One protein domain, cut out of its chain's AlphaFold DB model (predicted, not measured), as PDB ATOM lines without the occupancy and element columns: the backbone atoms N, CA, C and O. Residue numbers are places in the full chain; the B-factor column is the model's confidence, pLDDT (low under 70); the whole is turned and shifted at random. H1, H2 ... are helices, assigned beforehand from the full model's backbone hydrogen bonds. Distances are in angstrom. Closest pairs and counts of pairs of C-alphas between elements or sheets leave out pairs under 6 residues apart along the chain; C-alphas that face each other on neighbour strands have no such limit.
ATOM      1  N   ASP A 628     156.341  80.021 169.952       83.44
ATOM      2  CA  ASP A 628     157.240  78.873 169.851       83.44
ATOM      3  C   ASP A 628     157.685  78.631 168.399       83.44
ATOM      4  O   ASP A 628     158.864  78.409 168.134       83.44
ATOM      5  N   GLU A 629     156.778  78.783 167.432       87.62
ATOM      6  CA  GLU A 629     157.120  78.739 166.006       87.62
ATOM      7  C   GLU A 629     158.022  79.911 165.583       87.62
ATOM      8  O   GLU A 629     158.932  79.732 164.774       87.62
ATOM      9  N   ALA A 630     157.802  81.108 166.129       90.44
ATOM     10  CA  ALA A 630     158.627  82.282 165.861       90.44
ATOM     11  C   ALA A 630     160.058  82.100 166.382       90.44
ATOM     12  O   ALA A 630     161.011  82.470 165.696       90.44
ATOM     13  N   LEU A 631     160.217  81.499 167.566       88.94
ATOM     14  CA  LEU A 631     161.529  81.176 168.126       88.94
ATOM     15  C   LEU A 631     162.225  80.064 167.329       88.94
ATOM     16  O   LEU A 631     163.423  80.168 167.069       88.94
ATOM     17  N   LEU A 632     161.481  79.051 166.875       87.06
ATOM     18  CA  LEU A 632     162.028  78.024 165.991       87.06
ATOM     19  C   LEU A 632     162.484  78.621 164.647       87.06
ATOM     20  O   LEU A 632     163.582  78.310 164.190       87.06
ATOM     21  N   LEU A 633     161.715  79.543 164.054       90.62
ATOM     22  CA  LEU A 633     162.145  80.269 162.854       90.62
ATOM     23  C   LEU A 633     163.380  81.141 163.127       90.62
ATOM     24  O   LEU A 633     164.296  81.165 162.310       90.62
ATOM     25  N   ALA A 634     163.444  81.826 164.271       91.94
ATOM     26  CA  ALA A 634     164.609  82.626 164.651       91.94
ATOM     27  C   ALA A 634     165.882  81.777 164.814       91.94
ATOM     28  O   ALA A 634     166.959  82.243 164.462       91.94
ATOM     29  N   ARG A 635     165.761  80.529 165.288       87.81
ATOM     30  CA  ARG A 635     166.872  79.565 165.359       87.81
ATOM     31  C   ARG A 635     167.313  79.076 163.978       87.81
ATOM     32  O   ARG A 635     168.473  78.734 163.786       87.81
ATOM     33  N   GLU A 636     166.408  79.045 163.004       88.12
ATOM     34  CA  GLU A 636     166.796  78.779 161.624       88.12
ATOM     35  C   GLU A 636     167.550  79.989 161.037       88.12
ATOM     36  O   GLU A 636     168.572  79.817 160.378       88.12
ATOM     37  N   LEU A 637     167.103  81.215 161.294       92.31
ATOM     38  CA  LEU A 637     167.698  82.441 160.753       92.31
ATOM     39  C   LEU A 637     169.121  82.703 161.313       92.31
ATOM     40  O   LEU A 637     169.289  82.786 162.524       92.31
ATOM     41  N   PRO A 638     170.166  82.816 160.469       92.38
ATOM     42  CA  PRO A 638     171.561  82.666 160.896       92.38
ATOM     43  C   PRO A 638     172.053  83.748 161.864       92.38
ATOM     44  O   PRO A 638     172.810  83.441 162.785       92.38
ATOM     45  N   HIS A 639     171.647  85.002 161.675       95.19
ATOM     46  CA  HIS A 639     172.103  86.106 162.512       95.19
ATOM     47  C   HIS A 639     171.270  86.212 163.795       95.19
ATOM     48  O   HIS A 639     171.822  86.494 164.855       95.19
ATOM     49  N   LEU A 640     169.964  85.922 163.742       94.31
ATOM     50  CA  LEU A 640     169.138  85.820 164.954       94.31
ATOM     51  C   LEU A 640     169.518  84.612 165.812       94.31
ATOM     52  O   LEU A 640     169.579  84.732 167.035       94.31
ATOM     53  N   HIS A 641     169.824  83.473 165.193       91.00
ATOM     54  CA  HIS A 641     170.322  82.288 165.883       91.00
ATOM     55  C   HIS A 641     171.622  82.582 166.636       91.00
ATOM     56  O   HIS A 641     171.759  82.186 167.792       91.00
ATOM     57  N   ALA A 642     172.537  83.353 166.036       91.25
ATOM     58  CA  ALA A 642     173.786  83.747 166.685       91.25
ATOM     59  C   ALA A 642     173.565  84.529 167.996       91.25
ATOM     60  O   ALA A 642     174.329  84.347 168.943       91.25
ATOM     61  N   LEU A 643     172.499  85.336 168.094       91.88
ATOM     62  CA  LEU A 643     172.159  86.078 169.317       91.88
ATOM     63  C   LEU A 643     171.657  85.177 170.458       91.88
ATOM     64  O   LEU A 643     171.670  85.585 171.620       91.88
ATOM     65  N   ALA A 644     171.204  83.955 170.156       88.06
ATOM     66  CA  ALA A 644     170.709  83.025 171.170       88.06
ATOM     67  C   ALA A 644     171.837  82.469 172.056       88.06
ATOM     68  O   ALA A 644     171.606  82.183 173.238       88.06
ATOM     69  N   HIS A 645     173.058  82.354 171.513       85.75
ATOM     70  CA  HIS A 645     174.214  81.774 172.207       85.75
ATOM     71  C   HIS A 645     173.889  80.395 172.808       85.75
ATOM     72  O   HIS A 645     174.075  80.165 174.005       85.75
ATOM     73  N   ASP A 646     173.340  79.498 171.987       77.62
ATOM     74  CA  ASP A 646     172.773  78.202 172.392       77.62
ATOM     75  C   ASP A 646     173.756  77.014 172.287       77.62
ATOM     76  O   ASP A 646     173.393  75.842 172.430       77.62
ATOM     77  N   THR A 647     175.042  77.320 172.117       76.31
ATOM     78  CA  THR A 647     176.161  76.366 172.116       76.31
ATOM     79  C   THR A 647     177.085  76.575 173.317       76.31
ATOM     80  O   THR A 647     177.297  77.711 173.743       76.31
ATOM     81  N   GLU A 648     177.734  75.523 173.827       68.75
ATOM     82  CA  GLU A 648     178.841  75.692 174.784       68.75
ATOM     83  C   GLU A 648     180.070  76.359 174.131       68.75
ATOM     84  O   GLU A 648     180.387  76.063 172.976       68.75
ATOM     85  N   PRO A 649     180.810  77.235 174.845       68.44
ATOM     86  CA  PRO A 649     180.676  77.593 176.266       68.44
ATOM     87  C   PRO A 649     179.658  78.713 176.548       68.44
ATOM     88  O   PRO A 649     179.489  79.112 177.698       68.44
ATOM     89  N   ALA A 650     178.985  79.242 175.525       72.25
ATOM     90  CA  ALA A 650     178.123  80.417 175.643       72.25
ATOM     91  C   ALA A 650     176.829  80.157 176.448       72.25
ATOM     92  O   ALA A 650     176.256  81.067 177.044       72.25
ATOM     93  N   THR A 651     176.394  78.906 176.559       71.19
ATOM     94  CA  THR A 651     175.318  78.499 177.480       71.19
ATOM     95  C   THR A 651     175.729  78.550 178.958       71.19
ATOM     96  O   THR A 651     174.860  78.701 179.807       71.19
ATOM     97  N   GLY A 652     177.028  78.469 179.273       66.25
ATOM     98  CA  GLY A 652     177.571  78.496 180.639       66.25
ATOM     99  C   GLY A 652     178.333  79.775 181.004       66.25
ATOM    100  O   GLY A 652     178.971  79.827 182.054       66.25
ATOM    101  N   THR A 653     178.321  80.795 180.140       72.00
ATOM    102  CA  THR A 653     179.027  82.061 180.382       72.00
ATOM    103  C   THR A 653     178.131  83.094 181.057       72.00
ATOM    104  O   THR A 653     176.951  83.218 180.737       72.00
ATOM    105  N   SER A 654     178.714  83.893 181.950       72.19
ATOM    106  CA  SER A 654     178.083  85.079 182.541       72.19
ATOM    107  C   SER A 654     178.503  86.372 181.831       72.19
ATOM    108  O   SER A 654     178.501  87.440 182.445       72.19
ATOM    109  N   ASP A 655     178.960  86.278 180.579       83.44
ATOM    110  CA  ASP A 655     179.394  87.432 179.792       83.44
ATOM    111  C   ASP A 655     178.223  88.422 179.607       83.44
ATOM    112  O   ASP A 655     177.172  88.031 179.086       83.44
ATOM    113  N   PRO A 656     178.378  89.701 180.007       85.25
ATOM    114  CA  PRO A 656     177.367  90.729 179.780       85.25
ATOM    115  C   PRO A 656     176.930  90.856 178.316       85.25
ATOM    116  O   PRO A 656     175.771  91.187 178.070       85.25
ATOM    117  N   GLN A 657     177.814  90.569 177.352       88.69
ATOM    118  CA  GLN A 657     177.473  90.608 175.931       88.69
ATOM    119  C   GLN A 657     176.447  89.530 175.567       88.69
ATOM    120  O   GLN A 657     175.482  89.819 174.869       88.69
ATOM    121  N   VAL A 658     176.596  88.311 176.092       88.06
ATOM    122  CA  VAL A 658     175.639  87.217 175.852       88.06
ATOM    123  C   VAL A 658     174.265  87.559 176.426       88.06
ATOM    124  O   VAL A 658     173.242  87.294 175.796       88.06
ATOM    125  N   ALA A 659     174.227  88.193 177.601       85.94
ATOM    126  CA  ALA A 659     172.978  88.676 178.184       85.94
ATOM    127  C   ALA A 659     172.334  89.790 177.334       85.94
ATOM    128  O   ALA A 659     171.118  89.781 177.140       85.94
ATOM    129  N   ALA A 660     173.135  90.720 176.803       89.75
ATOM    130  CA  ALA A 660     172.662  91.787 175.924       89.75
ATOM    131  C   ALA A 660     172.108  91.242 174.595       89.75
ATOM    132  O   ALA A 660     171.007  91.622 174.196       89.75
ATOM    133  N   ASP A 661     172.810  90.303 173.960       92.38
ATOM    134  CA  ASP A 661     172.392  89.671 172.703       92.38
ATOM    135  C   ASP A 661     171.076  88.893 172.875       92.38
ATOM    136  O   ASP A 661     170.138  89.051 172.090       92.38
ATOM    137  N   ARG A 662     170.947  88.120 173.962       90.94
ATOM    138  CA  ARG A 662     169.702  87.409 174.299       90.94
ATOM    139  C   ARG A 662     168.546  88.375 174.569       90.94
ATOM    140  O   ARG A 662     167.433  88.150 174.094       90.94
ATOM    141  N   ALA A 663     168.797  89.481 175.271       90.06
ATOM    142  CA  ALA A 663     167.788  90.518 175.482       90.06
ATOM    143  C   ALA A 663     167.363  91.184 174.161       90.06
ATOM    144  O   ALA A 663     166.175  91.449 173.954       90.06
ATOM    145  N   LEU A 664     168.307  91.416 173.244       93.56
ATOM    146  CA  LEU A 664     168.028  91.940 171.908       93.56
ATOM    147  C   LEU A 664     167.150  90.970 171.099       93.56
ATOM    148  O   LEU A 664     166.145  91.390 170.514       93.56
ATOM    149  N   LEU A 665     167.455  89.670 171.126       93.75
ATOM    150  CA  LEU A 665     166.641  88.631 170.489       93.75
ATOM    151  C   LEU A 665     165.220  88.581 171.079       93.75
ATOM    152  O   LEU A 665     164.239  88.567 170.334       93.75
ATOM    153  N   ALA A 666     165.078  88.638 172.407       91.00
ATOM    154  CA  ALA A 666     163.772  88.657 173.072       91.00
ATOM    155  C   ALA A 666     162.915  89.874 172.666       91.00
ATOM    156  O   ALA A 666     161.720  89.736 172.374       91.00
ATOM    157  N   ARG A 667     163.525  91.065 172.590       91.12
ATOM    158  CA  ARG A 667     162.868  92.290 172.098       91.12
ATOM    159  C   ARG A 667     162.459  92.162 170.633       91.12
ATOM    160  O   ARG A 667     161.340  92.527 170.281       91.12
ATOM    161  N   THR A 668     163.318  91.569 169.804       92.38
ATOM    162  CA  THR A 668     163.040  91.303 168.382       92.38
ATOM    163  C   THR A 668     161.796  90.438 168.212       92.38
ATOM    164  O   THR A 668     160.880  90.802 167.476       92.38
ATOM    165  N   LEU A 669     161.731  89.312 168.929       90.38
ATOM    166  CA  LEU A 669     160.595  88.390 168.889       90.38
ATOM    167  C   LEU A 669     159.299  89.063 169.365       90.38
ATOM    168  O   LEU A 669     158.241  88.870 168.765       90.38
ATOM    169  N   THR A 670     159.394  89.889 170.409       87.56
ATOM    170  CA  THR A 670     158.258  90.650 170.952       87.56
ATOM    171  C   THR A 670     157.732  91.676 169.951       87.56
ATOM    172  O   THR A 670     156.519  91.807 169.793       87.56
ATOM    173  N   LEU A 671     158.625  92.384 169.255       86.81
ATOM    174  CA  LEU A 671     158.264  93.372 168.240       86.81
ATOM    175  C   LEU A 671     157.662  92.711 166.993       86.81
ATOM    176  O   LEU A 671     156.671  93.201 166.457       86.81
ATOM    177  N   ALA A 672     158.240  91.595 166.542       88.69
ATOM    178  CA  ALA A 672     157.784  90.889 165.349       88.69
ATOM    179  C   ALA A 672     156.416  90.212 165.534       88.69
ATOM    180  O   ALA A 672     155.724  89.992 164.542       88.69
ATOM    181  N   GLN A 673     156.033  89.855 166.770       85.75
ATOM    182  CA  GLN A 673     154.769  89.173 167.103       85.75
ATOM    183  C   GLN A 673     154.452  88.002 166.156       85.75
ATOM    184  O   GLN A 673     153.345  87.885 165.633       85.75
ATOM    185  N   GLY A 674     155.466  87.179 165.872       87.38
ATOM    186  CA  GLY A 674     155.335  86.008 165.006       87.38
ATOM    187  C   GLY A 674     155.225  86.290 163.507       87.38
ATOM    188  O   GLY A 674     155.068  85.356 162.723       87.38
ATOM    189  N   HIS A 675     155.320  87.544 163.062       90.25
ATOM    190  CA  HIS A 675     155.246  87.875 161.645       90.25
ATOM    191  C   HIS A 675     156.531  87.444 160.905       90.25
ATOM    192  O   HIS A 675     157.586  88.056 161.117       90.25
ATOM    193  N   PRO A 676     156.484  86.451 159.988       91.88
ATOM    194  CA  PRO A 676     157.692  85.886 159.378       91.88
ATOM    195  C   PRO A 676     158.532  86.928 158.645       91.88
ATOM    196  O   PRO A 676     159.746  86.979 158.819       91.88
ATOM    197  N   LYS A 677     157.887  87.832 157.890       91.00
ATOM    198  CA  LYS A 677     158.626  88.853 157.140       91.00
ATOM    199  C   LYS A 677     159.392  89.828 158.034       91.00
ATOM    200  O   LYS A 677     160.444  90.315 157.635       91.00
ATOM    201  N   LEU A 678     158.882  90.108 159.237       91.69
ATOM    202  CA  LEU A 678     159.574  90.986 160.182       91.69
ATOM    203  C   LEU A 678     160.799  90.281 160.768       91.69
ATOM    204  O   LEU A 678     161.834  90.919 160.926       91.69
ATOM    205  N   LEU A 679     160.708  88.969 161.018       93.12
ATOM    206  CA  LEU A 679     161.843  88.154 161.463       93.12
ATOM    207  C   LEU A 679     162.940  88.068 160.392       93.12
ATOM    208  O   LEU A 679     164.106  88.231 160.723       93.12
ATOM    209  N   GLU A 680     162.590  87.906 159.112       93.06
ATOM    210  CA  GLU A 680     163.570  87.934 158.007       93.06
ATOM    211  C   GLU A 680     164.306  89.280 157.901       93.06
ATOM    212  O   GLU A 680     165.518  89.335 157.677       93.06
ATOM    213  N   VAL A 681     163.573  90.389 158.053       92.94
ATOM    214  CA  VAL A 681     164.161  91.736 158.032       92.94
ATOM    215  C   VAL A 681     165.046  91.954 159.257       92.94
ATOM    216  O   VAL A 681     166.148  92.483 159.123       92.94
ATOM    217  N   ALA A 682     164.598  91.521 160.437       94.25
ATOM    218  CA  ALA A 682     165.386  91.595 161.658       94.25
ATOM    219  C   ALA A 682     166.667  90.758 161.566       94.25
ATOM    220  O   ALA A 682     167.720  91.240 161.965       94.25
ATOM    221  N   ASP A 683     166.613  89.561 160.978       95.50
ATOM    222  CA  ASP A 683     167.800  88.741 160.723       95.50
ATOM    223  C   ASP A 683     168.788  89.425 159.780       95.50
ATOM    224  O   ASP A 683     169.988  89.439 160.035       95.50
ATOM    225  N   SER A 684     168.292  90.078 158.729       94.75
ATOM    226  CA  SER A 684     169.155  90.843 157.822       94.75
ATOM    227  C   SER A 684     169.866  91.998 158.544       94.75
ATOM    228  O   SER A 684     171.028  92.280 158.262       94.75
ATOM    229  N   LEU A 685     169.184  92.657 159.488       94.62
ATOM    230  CA  LEU A 685     169.760  93.712 160.328       94.62
ATOM    231  C   LEU A 685     170.709  93.154 161.398       94.62
ATOM    232  O   LEU A 685     171.700  93.804 161.711       94.62
ATOM    233  N   ALA A 686     170.438  91.960 161.931       95.50
ATOM    234  CA  ALA A 686     171.236  91.294 162.963       95.50
ATOM    235  C   ALA A 686     172.652  90.914 162.500       95.50
ATOM    236  O   ALA A 686     173.495  90.593 163.335       95.50
ATOM    237  N   ALA A 687     172.943  90.995 161.195       94.62
ATOM    238  CA  ALA A 687     174.312  90.957 160.680       94.62
ATOM    239  C   ALA A 687     175.213  92.032 161.332       94.62
ATOM    240  O   ALA A 687     176.420  91.829 161.459       94.62
ATOM    241  N   ASP A 688     174.623  93.149 161.779       94.25
ATOM    242  CA  ASP A 688     175.209  94.108 162.717       94.25
ATOM    243  C   ASP A 688     174.269  94.267 163.932       94.25
ATOM    244  O   ASP A 688     173.288  95.020 163.868       94.25
ATOM    245  N   PRO A 689     174.548  93.595 165.068       92.75
ATOM    246  CA  PRO A 689     173.694  93.657 166.257       92.75
ATOM    247  C   PRO A 689     173.427  95.085 166.759       92.75
ATOM    248  O   PRO A 689     172.333  95.374 167.248       92.75
ATOM    249  N   THR A 690     174.377  96.008 166.570       93.88
ATOM    250  CA  THR A 690     174.216  97.417 166.963       93.88
ATOM    251  C   THR A 690     173.169  98.106 166.092       93.88
ATOM    252  O   THR A 690     172.343  98.882 166.578       93.88
ATOM    253  N   MET A 691     173.177  97.815 164.788       93.19
ATOM    254  CA  MET A 691     172.178  98.323 163.853       93.19
ATOM    255  C   MET A 691     170.788  97.801 164.216       93.19
ATOM    256  O   MET A 691     169.837  98.585 164.270       93.19
ATOM    257  N   LEU A 692     170.664  96.502 164.503       94.38
ATOM    258  CA  LEU A 692     169.400  95.912 164.935       94.38
ATOM    259  C   LEU A 692     168.873  96.588 166.211       94.38
ATOM    260  O   LEU A 692     167.706  96.982 166.255       94.38
ATOM    261  N   GLU A 693     169.724  96.782 167.220       94.06
ATOM    262  CA  GLU A 693     169.342  97.431 168.477       94.06
ATOM    263  C   GLU A 693     168.801  98.851 168.260       94.06
ATOM    264  O   GLU A 693     167.756  99.218 168.813       94.06
ATOM    265  N   GLN A 694     169.465  99.643 167.413       91.44
ATOM    266  CA  GLN A 694     169.008 100.989 167.060       91.44
ATOM    267  C   GLN A 694     167.627 100.961 166.393       91.44
ATOM    268  O   GLN A 694     166.752 101.756 166.745       91.44
ATOM    269  N   ARG A 695     167.406 100.030 165.453       90.75
ATOM    270  CA  ARG A 695     166.135  99.892 164.721       90.75
ATOM    271  C   ARG A 695     164.993  99.422 165.610       90.75
ATOM    272  O   ARG A 695     163.904  99.985 165.531       90.75
ATOM    273  N   ILE A 696     165.240  98.447 166.481       90.69
ATOM    274  CA  ILE A 696     164.241  97.966 167.441       90.69
ATOM    275  C   ILE A 696     163.865  99.078 168.415       90.69
ATOM    276  O   ILE A 696     162.682  99.333 168.618       90.69
ATOM    277  N   THR A 697     164.845  99.808 168.946       89.19
ATOM    278  CA  THR A 697     164.591 100.933 169.859       89.19
ATOM    279  C   THR A 697     163.776 102.044 169.178       89.19
ATOM    280  O   THR A 697     162.848 102.601 169.770       89.19
ATOM    281  N   ALA A 698     164.060 102.347 167.908       85.75
ATOM    282  CA  ALA A 698     163.261 103.288 167.121       85.75
ATOM    283  C   ALA A 698     161.820 102.785 166.889       85.75
ATOM    284  O   ALA A 698     160.865 103.546 167.027       85.75
ATOM    285  N   ALA A 699     161.634 101.499 166.587       84.38
ATOM    286  CA  ALA A 699     160.311 100.913 166.376       84.38
ATOM    287  C   ALA A 699     159.469 100.841 167.665       84.38
ATOM    288  O   ALA A 699     158.269 101.128 167.637       84.38
ATOM    289  N   GLU A 700     160.094 100.522 168.801       83.75
ATOM    290  CA  GLU A 700     159.464 100.523 170.128       83.75
ATOM    291  C   GLU A 700     159.030 101.931 170.563       83.75
ATOM    292  O   GLU A 700     158.011 102.080 171.235       83.75
ATOM    293  N   THR A 701     159.778 102.972 170.177       80.12
ATOM    294  CA  THR A 701     159.431 104.373 170.480       80.12
ATOM    295  C   THR A 701     158.371 104.944 169.538       80.12
ATOM    296  O   THR A 701     157.554 105.755 169.974       80.12
ATOM    297  N   ALA A 702     158.348 104.515 168.272       71.88
ATOM    298  CA  ALA A 702     157.357 104.936 167.280       71.88
ATOM    299  C   ALA A 702     155.986 104.252 167.452       71.88
ATOM    300  O   ALA A 702     154.961 104.805 167.048       71.88
ATOM    301  N   SER A 703     155.947 103.063 168.057       62.72
ATOM    302  CA  SER A 703     154.704 102.326 168.296       62.72
ATOM    303  C   SER A 703     154.036 102.803 169.594       62.72
ATOM    304  O   SER A 703     154.660 102.744 170.656       62.72
ATOM    305  N   PRO A 704     152.765 103.255 169.585       51.06
ATOM    306  CA  PRO A 704     152.065 103.567 170.828       51.06
ATOM    307  C   PRO A 704     151.895 102.267 171.614       51.06
ATOM    308  O   PRO A 704     151.175 101.399 171.137       51.06
ATOM    309  N   LYS A 705     152.572 102.130 172.771       45.38
ATOM    310  CA  LYS A 705     152.562 100.933 173.638       45.38
ATOM    311  C   LYS A 705     151.181 100.256 173.647       45.38
ATOM    312  O   LYS A 705     150.310 100.703 174.401       45.38
ATOM    313  N   PRO A 706     150.969  99.157 172.901       43.31
ATOM    314  CA  PRO A 706     149.993  98.186 173.339       43.31
ATOM    315  C   PRO A 706     150.572  97.612 174.640       43.31
ATOM    316  O   PRO A 706     151.793  97.486 174.782       43.31
ATOM    317  N   GLY A 707     149.738  97.279 175.625       43.44
ATOM    318  CA  GLY A 707     150.209  96.395 176.696       43.44
ATOM    319  C   GLY A 707     150.835  95.128 176.087       43.44
ATOM    320  O   GLY A 707     150.569  94.839 174.916       43.44
ATOM    321  N   PRO A 708     151.664  94.371 176.832       48.19
ATOM    322  CA  PRO A 708     152.115  93.068 176.347       48.19
ATOM    323  C   PRO A 708     150.887  92.308 175.820       48.19
ATOM    324  O   PRO A 708     149.873  92.267 176.532       48.19
ATOM    325  N   PRO A 709     150.910  91.808 174.568       51.31
ATOM    326  CA  PRO A 709     149.759  91.111 174.016       51.31
ATOM    327  C   PRO A 709     149.377  89.986 174.983       51.31
ATOM    328  O   PRO A 709     150.266  89.369 175.583       51.31
ATOM    329  N   PRO A 710     148.073  89.746 175.210       50.38
ATOM    330  CA  PRO A 710     147.654  88.705 176.134       50.38
ATOM    331  C   PRO A 710     148.313  87.389 175.716       50.38
ATOM    332  O   PRO A 710     148.375  87.079 174.528       50.38
ATOM    333  N   ALA A 711     148.811  86.619 176.685       52.12
ATOM    334  CA  ALA A 711     149.545  85.378 176.421       52.12
ATOM    335  C   ALA A 711     148.773  84.414 175.495       52.12
ATOM    336  O   ALA A 711     149.387  83.677 174.729       52.12
ATOM    337  N   SER A 712     147.436  84.478 175.508       46.06
ATOM    338  CA  SER A 712     146.554  83.735 174.606       46.06
ATOM    339  C   SER A 712     146.733  84.094 173.128       46.06
ATOM    340  O   SER A 712     146.702  83.194 172.306       46.06
ATOM    341  N   ALA A 713     146.962  85.366 172.788       52.34
ATOM    342  CA  ALA A 713     147.124  85.817 171.403       52.34
ATOM    343  C   ALA A 713     148.472  85.367 170.806       52.34
ATOM    344  O   ALA A 713     148.549  84.920 169.668       52.34
ATOM    345  N   LEU A 714     149.542  85.384 171.609       57.03
ATOM    346  CA  LEU A 714     150.851  84.849 171.205       57.03
ATOM    347  C   LEU A 714     150.871  83.313 171.112       57.03
ATOM    348  O   LEU A 714     151.712  82.754 170.403       57.03
ATOM    349  N   ALA A 715     149.978  82.636 171.839       58.00
ATOM    350  CA  ALA A 715     149.815  81.186 171.784       58.00
ATOM    351  C   ALA A 715     149.037  80.729 170.539       58.00
ATOM    352  O   ALA A 715     149.284  79.631 170.054       58.00
ATOM    353  N   THR A 716     148.128  81.562 170.020       58.81
ATOM    354  CA  THR A 716     147.337  81.272 168.813       58.81
ATOM    355  C   THR A 716     147.936  81.849 167.532       58.81
ATOM    356  O   THR A 716     147.536  81.426 166.458       58.81
ATOM    357  N   GLY A 717     148.906  82.769 167.618       57.78
ATOM    358  CA  GLY A 717     149.427  83.479 166.440       57.78
ATOM    359  C   GLY A 717     148.594  84.712 166.053       57.78
ATOM    360  O   GLY A 717     148.778  85.280 164.975       57.78
ATOM    361  N   ASP A 718     147.704  85.166 166.941       61.22
ATOM    362  CA  ASP A 718     146.950  86.409 166.794       61.22
ATOM    363  C   ASP A 718     147.871  87.617 167.022       61.22
ATOM    364  O   ASP A 718     148.118  88.057 168.149       61.22
ATOM    365  N   SER A 719     148.385  88.183 165.931       61.38
ATOM    366  CA  SER A 719     149.162  89.424 165.978       61.38
ATOM    367  C   SER A 719     148.242  90.638 166.157       61.38
ATOM    368  O   SER A 719     147.253  90.794 165.441       61.38
ATOM    369  N   GLN A 720     148.564  91.511 167.116       61.62
ATOM    370  CA  GLN A 720     147.844  92.773 167.367       61.62
ATOM    371  C   GLN A 720     148.569  93.984 166.756       61.62
ATOM    372  O   GLN A 720     148.042  95.098 166.768       61.62
ATOM    373  N   ALA A 721     149.795  93.789 166.264       61.03
ATOM    374  CA  ALA A 721     150.595  94.830 165.637       61.03
ATOM    375  C   ALA A 721     150.210  95.013 164.161       61.03
ATOM    376  O   ALA A 721     149.943  94.044 163.461       61.03
ATOM    377  N   ASP A 722     150.232  96.263 163.690       71.81
ATOM    378  CA  ASP A 722     150.150  96.598 162.265       71.81
ATOM    379  C   ASP A 722     151.519  96.301 161.612       71.81
ATOM    380  O   ASP A 722     152.476  97.052 161.856       71.81
ATOM    381  N   PRO A 723     151.662  95.210 160.831       70.69
ATOM    382  CA  PRO A 723     152.962  94.765 160.338       70.69
ATOM    383  C   PRO A 723     153.606  95.778 159.394       70.69
ATOM    384  O   PRO A 723     154.829  95.901 159.394       70.69
ATOM    385  N   ASP A 724     152.805  96.540 158.644       74.31
ATOM    386  CA  ASP A 724     153.300  97.530 157.688       74.31
ATOM    387  C   ASP A 724     153.966  98.700 158.418       74.31
ATOM    388  O   ASP A 724     155.039  99.161 158.023       74.31
ATOM    389  N   ARG A 725     153.392  99.129 159.549       73.56
ATOM    390  CA  ARG A 725     154.005 100.154 160.412       73.56
ATOM    391  C   ARG A 725     155.298  99.672 161.053       73.56
ATOM    392  O   ARG A 725     156.270 100.427 161.105       73.56
ATOM    393  N   VAL A 726     155.325  98.432 161.544       74.94
ATOM    394  CA  VAL A 726     156.536  97.864 162.156       74.94
ATOM    395  C   VAL A 726     157.630  97.680 161.103       74.94
ATOM    396  O   VAL A 726     158.786  98.023 161.349       74.94
ATOM    397  N   LEU A 727     157.276  97.219 159.902       79.06
ATOM    398  CA  LEU A 727     158.195  97.089 158.773       79.06
ATOM    399  C   LEU A 727     158.757  98.448 158.331       79.06
ATOM    400  O   LEU A 727     159.964  98.577 158.108       79.06
ATOM    401  N   ALA A 728     157.908  99.473 158.239       75.44
ATOM    402  CA  ALA A 728     158.311 100.845 157.938       75.44
ATOM    403  C   ALA A 728     159.330 101.367 158.969       75.44
ATOM    404  O   ALA A 728     160.405 101.856 158.603       75.44
ATOM    405  N   ALA A 729     159.060 101.149 160.261       73.62
ATOM    406  CA  ALA A 729     159.965 101.528 161.343       73.62
ATOM    407  C   ALA A 729     161.311 100.777 161.293       73.62
ATOM    408  O   ALA A 729     162.371 101.402 161.392       73.62
ATOM    409  N   LEU A 730     161.295  99.456 161.073       76.25
ATOM    410  CA  LEU A 730     162.513  98.637 160.981       76.25
ATOM    411  C   LEU A 730     163.372  98.995 159.761       76.25
ATOM    412  O   LEU A 730     164.599  99.034 159.856       76.25
ATOM    413  N   THR A 731     162.750  99.308 158.622       78.62
ATOM    414  CA  THR A 731     163.469  99.652 157.382       78.62
ATOM    415  C   THR A 731     163.869 101.130 157.297       78.62
ATOM    416  O   THR A 731     164.727 101.491 156.494       78.62
ATOM    417  N   GLY A 732     163.335 102.001 158.162       64.31
ATOM    418  CA  GLY A 732     163.626 103.444 158.167       64.31
ATOM    419  C   GLY A 732     162.869 104.248 157.130       64.31
ATOM    420  O   GLY A 732     163.214 105.406 156.905       64.31
TER     421      GLY A 732
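This is residues 628 to 732 of the 735 residues of the protein "AAA ATPase domain-containing protein" of Geodermatophilus obscurus (UniProt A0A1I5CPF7). You are looking at a compact body of crossed helices: the long helix H3 and helix H4 make a splayed hairpin in the middle, with H1 and H2 packed over one side of it and H5 and H7 over the other. The short helix H6 lies off the body, joined by a short link of 8 residues to H5 and a short link of 6 residues to H7, and touches no helix. The printed part has 105 residues with seven named helices, H1 to H7 along the chain, and no named strand; the class is all helix. The whole is compact and rounded, with a radius of gyration of the C-alphas of 13.5 A and spans of 38 by 30 by 22 A.

Start at H3, residues 656 to 672, the longest helix. It forms a helical hairpin with H4, residues 676 to 686, at a shallow tilt of 29 degrees, opposite ways; H3 touches H4 with residues 668 to 672 alone, and the closest C-alphas, of Ala 672 and Leu 678, are 5.5 A apart. H4 is the hub, touching five helices. Look next at H2, residues 638 to 644: it touches H3 at a steep tilt of 62 degrees, closest at C-alphas 643 and 661, 4.9 A, and H4 about perpendicular at 81 degrees, closest at C-alphas 639 and 686, 5.3 A. H1, residues 628 to 636, touches H4, closest at C-alphas 634 and 679, 7.0 A. H5, residues 689 to 702, touches H3, closest at C-alphas 664 and 693, 6.6 A, and touches H4 only at the corner. H7, residues 723 to 731, touches H4 at a shallow tilt of 12 degrees, the same way, closest at C-alphas 678 and 727, 6.4 A. It also touches H5, closest at C-alphas 699 and 729, 5.1 A. H6, residues 711 to 716, is apart from H1, only just, at 8.0 A. Every O i to N i+4 pair is within hydrogen-bond range in H1, H3, H4, H5, H6 and H7; H2 has 1 of 3, beside 3 of 4 O i to N i+3 pairs.

Find C-alpha 656 at (177.367, 90.729, 179.780); from there H3 runs 24.3 A to C-alpha 672 at (157.784, 90.889, 165.349). H5 is 19.9 A long and H4 15.0 A. H7 ends at C-alpha 731, at (163.469, 99.652, 157.382).

The C-alphas farthest apart are those of Pro 649 and Pro 704, 39.0 A. The printed part has no cut, and the link from H2 to H3 is long, with 11 residues. Confidence is under 70 at residues 648 to 649, 652, 703 to 721 and 732.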